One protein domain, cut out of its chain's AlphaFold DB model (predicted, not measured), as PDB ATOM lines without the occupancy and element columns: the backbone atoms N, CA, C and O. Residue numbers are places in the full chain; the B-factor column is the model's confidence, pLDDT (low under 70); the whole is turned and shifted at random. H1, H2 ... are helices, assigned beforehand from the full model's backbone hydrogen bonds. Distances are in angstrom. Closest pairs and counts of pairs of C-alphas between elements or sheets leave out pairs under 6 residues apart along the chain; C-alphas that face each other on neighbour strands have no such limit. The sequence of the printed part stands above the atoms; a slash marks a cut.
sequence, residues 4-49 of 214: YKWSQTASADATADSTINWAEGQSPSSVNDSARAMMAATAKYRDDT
ATOM      1  N   TYR A   4      78.978  83.302 -46.529       80.94
ATOM      2  CA  TYR A   4      79.436  81.917 -46.736       80.94
ATOM      3  C   TYR A   4      78.839  81.195 -47.961       80.94
ATOM      4  O   TYR A   4      79.314  80.122 -48.324       80.94
ATOM      5  N   LYS A   5      77.775  81.733 -48.575       82.50
ATOM      6  CA  LYS A   5      77.147  81.148 -49.772       82.50
ATOM      7  C   LYS A   5      77.774  81.620 -51.081       82.50
ATOM      8  O   LYS A   5      77.467  81.044 -52.120       82.50
ATOM      9  N   TRP A   6      78.584  82.675 -51.047       80.75
ATOM     10  CA  TRP A   6      79.185  83.233 -52.251       80.75
ATOM     11  C   TRP A   6      80.381  82.400 -52.707       80.75
ATOM     12  O   TRP A   6      81.127  81.832 -51.909       80.75
ATOM     13  N   SER A   7      80.534  82.328 -54.019       77.31
ATOM     14  CA  SER A   7      81.565  81.606 -54.737       77.31
ATOM     15  C   SER A   7      82.748  82.519 -55.050       77.31
ATOM     16  O   SER A   7      82.649  83.738 -55.111       77.31
ATOM     17  N   GLN A   8      83.902  81.912 -55.316       78.25
ATOM     18  CA  GLN A   8      85.018  82.614 -55.958       78.25
ATOM     19  C   GLN A   8      84.812  82.742 -57.479       78.25
ATOM     20  O   GLN A   8      85.567  83.434 -58.160       78.25
ATOM     21  N   THR A   9      83.807  82.052 -58.029       77.69
ATOM     22  CA  THR A   9      83.420  82.124 -59.440       77.69
ATOM     23  C   THR A   9      82.252  83.089 -59.598       77.69
ATOM     24  O   THR A   9      81.113  82.727 -59.314       77.69
ATOM     25  N   ALA A  10      82.531  84.281 -60.127       67.31
ATOM     26  CA  ALA A  10      81.566  85.379 -60.224       67.31
ATOM     27  C   ALA A  10      80.239  85.008 -60.917       67.31
ATOM     28  O   ALA A  10      79.177  85.474 -60.515       67.31
ATOM     29  N   SER A  11      80.264  84.143 -61.938       68.75
ATOM     30  CA  SER A  11      79.042  83.721 -62.642       68.75
ATOM     31  C   SER A  11      78.108  82.858 -61.786       68.75
ATOM     32  O   SER A  11      76.908  82.816 -62.048       68.75
ATOM     33  N   ALA A  12      78.630  82.193 -60.752       71.88
ATOM     34  CA  ALA A  12      77.831  81.408 -59.816       71.88
ATOM     35  C   ALA A  12      77.124  82.289 -58.768       71.88
ATOM     36  O   ALA A  12      76.118  81.870 -58.193       71.88
ATOM     37  N   ASP A  13      77.593  83.524 -58.558       71.88
ATOM     38  CA  ASP A  13      77.068  84.421 -57.523       71.88
ATOM     39  C   ASP A  13      75.753  85.093 -57.901       71.88
ATOM     40  O   ASP A  13      74.988  85.474 -57.018       71.88
ATOM     41  N   ALA A  14      75.428  85.160 -59.196       64.19
ATOM     42  CA  ALA A  14      74.170  85.731 -59.682       64.19
ATOM     43  C   ALA A  14      72.920  84.993 -59.160       64.19
ATOM     44  O   ALA A  14      71.822  85.542 -59.193       64.19
ATOM     45  N   THR A  15      73.077  83.751 -58.683       67.88
ATOM     46  CA  THR A  15      71.985  82.928 -58.129       67.88
ATOM     47  C   THR A  15      72.250  82.428 -56.709       67.88
ATOM     48  O   THR A  15      71.384  81.786 -56.115       67.88
ATOM     49  N   ALA A  16      73.420  82.736 -56.139       64.50
ATOM     50  CA  ALA A  16      73.795  82.301 -54.796       64.50
ATOM     51  C   ALA A  16      72.915  82.939 -53.703       64.50
ATOM     52  O   ALA A  16      72.699  82.345 -52.641       64.50
ATOM     53  N   ASP A  17      72.378  84.135 -53.962       67.56
ATOM     54  CA  ASP A  17      71.421  84.816 -53.095       67.56
ATOM     55  C   ASP A  17      70.343  85.508 -53.940       67.56
ATOM     56  O   ASP A  17      70.644  86.325 -54.800       67.56
ATOM     57  N   SER A  18      69.065  85.241 -53.666       68.94
ATOM     58  CA  SER A  18      67.946  85.876 -54.376       68.94
ATOM     59  C   SER A  18      67.860  87.397 -54.175       68.94
ATOM     60  O   SER A  18      67.115  88.063 -54.888       68.94
ATOM     61  N   THR A  19      68.571  87.945 -53.187       68.56
ATOM     62  CA  THR A  19      68.618  89.386 -52.879       68.56
ATOM     63  C   THR A  19      69.841  90.105 -53.458       68.56
ATOM     64  O   THR A  19      69.832  91.332 -53.523       68.56
ATOM     65  N   ILE A  20      70.856  89.368 -53.930       70.31
ATOM     66  CA  ILE A  20      71.922  89.900 -54.789       70.31
ATOM     67  C   ILE A  20      71.771  89.258 -56.153       70.31
ATOM     68  O   ILE A  20      72.211  88.139 -56.386       70.31
ATOM     69  N   ASN A  21      71.217  90.011 -57.085       70.62
ATOM     70  CA  ASN A  21      71.074  89.542 -58.445       70.62
ATOM     71  C   ASN A  21      72.001  90.375 -59.331       70.62
ATOM     72  O   ASN A  21      71.564  91.327 -59.963       70.62
ATOM     73  N   TRP A  22      73.296  90.052 -59.372       72.81
ATOM     74  CA  TRP A  22      74.237  90.667 -60.324       72.81
ATOM     75  C   TRP A  22      74.069  90.092 -61.742       72.81
ATOM     76  O   TRP A  22      75.038  89.713 -62.391       72.81
ATOM     77  N   ALA A  23      72.829  89.993 -62.224       73.06
ATOM     78  CA  ALA A  23      72.553  89.616 -63.604       73.06
ATOM     79  C   ALA A  23      72.938  90.742 -64.574       73.06
ATOM     80  O   ALA A  23      72.825  91.932 -64.272       73.06
ATOM     81  N   GLU A  24      73.350  90.375 -65.781       73.50
ATOM     82  CA  GLU A  24      73.583  91.346 -66.846       73.50
ATOM     83  C   GLU A  24      72.257  91.998 -67.281       73.50
ATOM     84  O   GLU A  24      71.218  91.340 -67.351       73.50
ATOM     85  N   GLY A  25      72.272  93.308 -67.560       76.69
ATOM     86  CA  GLY A  25      71.075  94.045 -68.003       76.69
ATOM     87  C   GLY A  25      70.078  94.413 -66.893       76.69
ATOM     88  O   GLY A  25      68.908  94.666 -67.176       76.69
ATOM     89  N   GLN A  26      70.520  94.450 -65.634       77.44
ATOM     90  CA  GLN A  26      69.703  94.855 -64.489       77.44
ATOM     91  C   GLN A  26      69.114  96.269 -64.623       77.44
ATOM     92  O   GLN A  26      69.754  97.197 -65.123       77.44
ATOM     93  N   SER A  27      67.906  96.453 -64.083       82.00
ATOM     94  CA  SER A  27      67.337  97.789 -63.899       82.00
ATOM     95  C   SER A  27      68.220  98.623 -62.952       82.00
ATOM     96  O   SER A  27      68.750  98.078 -61.979       82.00
ATOM     97  N   PRO A  28      68.358  99.947 -63.149       80.69
ATOM     98  CA  PRO A  28      69.207 100.769 -62.282       80.69
ATOM     99  C   PRO A  28      68.860 100.685 -60.783       80.69
ATOM    100  O   PRO A  28      69.742 100.787 -59.932       80.69
ATOM    101  N   SER A  29      67.588 100.469 -60.432       79.12
ATOM    102  CA  SER A  29      67.154 100.298 -59.040       79.12
ATOM    103  C   SER A  29      67.596  98.964 -58.436       79.12
ATOM    104  O   SER A  29      68.050  98.944 -57.294       79.12
ATOM    105  N   SER A  30      67.535  97.870 -59.200       80.88
ATOM    106  CA  SER A  30      67.895  96.534 -58.706       80.88
ATOM    107  C   SER A  30      69.408  96.360 -58.508       80.88
ATOM    108  O   SER A  30      69.840  95.605 -57.634       80.88
ATOM    109  N   VAL A  31      70.218  97.143 -59.230       81.62
ATOM    110  CA  VAL A  31      71.659  97.291 -58.959       81.62
ATOM    111  C   VAL A  31      71.900  97.896 -57.571       81.62
ATOM    112  O   VAL A  31      72.709  97.384 -56.798       81.62
ATOM    113  N   ASN A  32      71.164  98.955 -57.217       82.31
ATOM    114  CA  ASN A  32      71.287  99.595 -55.905       82.31
ATOM    115  C   ASN A  32      70.840  98.667 -54.763       82.31
ATOM    116  O   ASN A  32      71.451  98.679 -53.692       82.31
ATOM    117  N   ASP A  33      69.796  97.863 -54.981       84.19
ATOM    118  CA  ASP A  33      69.356  96.845 -54.020       84.19
ATOM    119  C   ASP A  33      70.429  95.771 -53.802       84.19
ATOM    120  O   ASP A  33      70.797  95.498 -52.656       84.19
ATOM    121  N   SER A  34      71.009  95.247 -54.886       81.38
ATOM    122  CA  SER A  34      72.076  94.237 -54.829       81.38
ATOM    123  C   SER A  34      73.326  94.761 -54.110       81.38
ATOM    124  O   SER A  34      73.906  94.070 -53.271       81.38
ATOM    125  N   ALA A  35      73.713  96.018 -54.354       83.06
ATOM    126  CA  ALA A  35      74.841  96.647 -53.666       83.06
ATOM    127  C   ALA A  35      74.596  96.802 -52.154       83.06
ATOM    128  O   ALA A  35      75.476  96.493 -51.343       83.06
ATOM    129  N   ARG A  36      73.394  97.236 -51.744       83.75
ATOM    130  CA  ARG A  36      73.022  97.312 -50.319       83.75
ATOM    131  C   ARG A  36      73.003  95.942 -49.657       83.75
ATOM    132  O   ARG A  36      73.478  95.805 -48.529       83.75
ATOM    133  N   ALA A  37      72.504  94.935 -50.365       83.56
ATOM    134  CA  ALA A  37      72.500  93.563 -49.892       83.56
ATOM    135  C   ALA A  37      73.934  93.054 -49.652       83.56
ATOM    136  O   ALA A  37      74.209  92.513 -48.578       83.56
ATOM    137  N   MET A  38      74.879  93.304 -50.573       85.06
ATOM    138  CA  MET A  38      76.291  92.943 -50.369       85.06
ATOM    139  C   MET A  38      76.885  93.581 -49.111       85.06
ATOM    140  O   MET A  38      77.502  92.884 -48.308       85.06
ATOM    141  N   MET A  39      76.658  94.883 -48.901       84.94
ATOM    142  CA  MET A  39      77.141  95.579 -47.700       84.94
ATOM    143  C   MET A  39      76.601  94.936 -46.414       84.94
ATOM    144  O   MET A  39      77.347  94.772 -45.447       84.94
ATOM    145  N   ALA A  40      75.335  94.506 -46.414       86.69
ATOM    146  CA  ALA A  40      74.726  93.824 -45.276       86.69
ATOM    147  C   ALA A  40      75.326  92.427 -45.013       86.69
ATOM    148  O   ALA A  40      75.564  92.084 -43.857       86.69
ATOM    149  N   ALA A  41      75.606  91.616 -46.043       87.69
ATOM    150  CA  ALA A  41      76.282  90.323 -45.846       87.69
ATOM    151  C   ALA A  41      77.703  90.482 -45.298       87.69
ATOM    152  O   ALA A  41      78.081  89.757 -44.379       87.69
ATOM    153  N   THR A  42      78.470  91.440 -45.821       88.94
ATOM    154  CA  THR A  42      79.829  91.704 -45.335       88.94
ATOM    155  C   THR A  42      79.820  92.180 -43.882       88.94
ATOM    156  O   THR A  42      80.662  91.752 -43.097       88.94
ATOM    157  N   ALA A  43      78.843  93.006 -43.491       90.12
ATOM    158  CA  ALA A  43      78.683  93.431 -42.100       90.12
ATOM    159  C   ALA A  43      78.422  92.244 -41.160       90.12
ATOM    160  O   ALA A  43      79.062  92.147 -40.120       90.12
ATOM    161  N   LYS A  44      77.568  91.292 -41.558       91.12
ATOM    162  CA  LYS A  44      77.323  90.073 -40.770       91.12
ATOM    163  C   LYS A  44      78.588  89.237 -40.580       91.12
ATOM    164  O   LYS A  44      78.862  88.802 -39.470       91.12
ATOM    165  N   TYR A  45      79.372  89.046 -41.643       91.56
ATOM    166  CA  TYR A  45      80.646  88.322 -41.560       91.56
ATOM    167  C   TYR A  45      81.662  89.030 -40.650       91.56
ATOM    168  O   TYR A  45      82.329  88.395 -39.833       91.56
ATOM    169  N   ARG A  46      81.760  90.361 -40.756       92.62
ATOM    170  CA  ARG A  46      82.576  91.173 -39.845       92.62
ATOM    171  C   ARG A  46      82.137  90.963 -38.398       92.62
ATOM    172  O   ARG A  46      82.980  90.764 -37.534       92.62
ATOM    173  N   ASP A  47      80.838  90.997 -38.128       93.69
ATOM    174  CA  ASP A  47      80.329  90.893 -36.762       93.69
ATOM    175  C   ASP A  47      80.557  89.485 -36.182       93.69
ATOM    176  O   ASP A  47      80.957  89.379 -35.022       93.69
ATOM    177  N   ASP A  48      80.459  88.427 -37.000       94.06
ATOM    178  CA  ASP A  48      80.809  87.047 -36.616       94.06
ATOM    179  C   ASP A  48      82.299  86.860 -36.272       94.06
ATOM    180  O   ASP A  48      82.644  86.045 -35.418       94.06
ATOM    181  N   THR A  49      83.193  87.621 -36.909       94.00
ATOM    182  CA  THR A  49      84.654  87.516 -36.712       94.00
ATOM    183  C   THR A  49      85.213  88.538 -35.719       94.00
ATOM    184  O   THR A  49      86.324  88.367 -35.216       94.00
TER     185      THR A  49
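AT A GLANCE: This is residues 4 to 49 of the 214 residues of an uncharacterized protein of Bradyrhizobium sp. SEMIA (UniProt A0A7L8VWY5). One long helix, H2, makes the longest axis, and the stretch before it is a loose loop with the single short turn of helix H1, set off to one side of H2. A long link, residues 14 to 27, leads from H1 to the first end of H2, where the chain folds back into the helix. The printed part has 46 residues with two named helices, H1 then H2, and no named strand; the class is all helix. It is only just compact, close to loose, with a radius of gyration of the C-alphas of 11.1 A, and elongated, with spans of 35 by 22 by 13 A.

HOW THE PARTS SIT: H2, residues 28 to 49, and H1, residues 10 to 13, are apart, with no C-alpha of the one within 8 A of the other. In H2, 17 of 18 O i to N i+4 pairs are within hydrogen-bond range; H1 is too short for such a pair.

IN THESE COORDINATES: H2 is 32.7 A long, from C-alpha 28 at (69.207, 100.769, -62.282) to C-alpha 49 at (84.654, 87.516, -36.712). H1 begins at C-alpha 10, (81.566, 85.379, -60.224), and is 5.3 A long.

THE WHOLE: The C-alphas farthest apart, of Gly 25 and Thr 49, are 34.7 A apart. The printed part has no cut. Mean pLDDT of the printed part is 79.5; residues 10 to 11 and 14 to 19 are under 70.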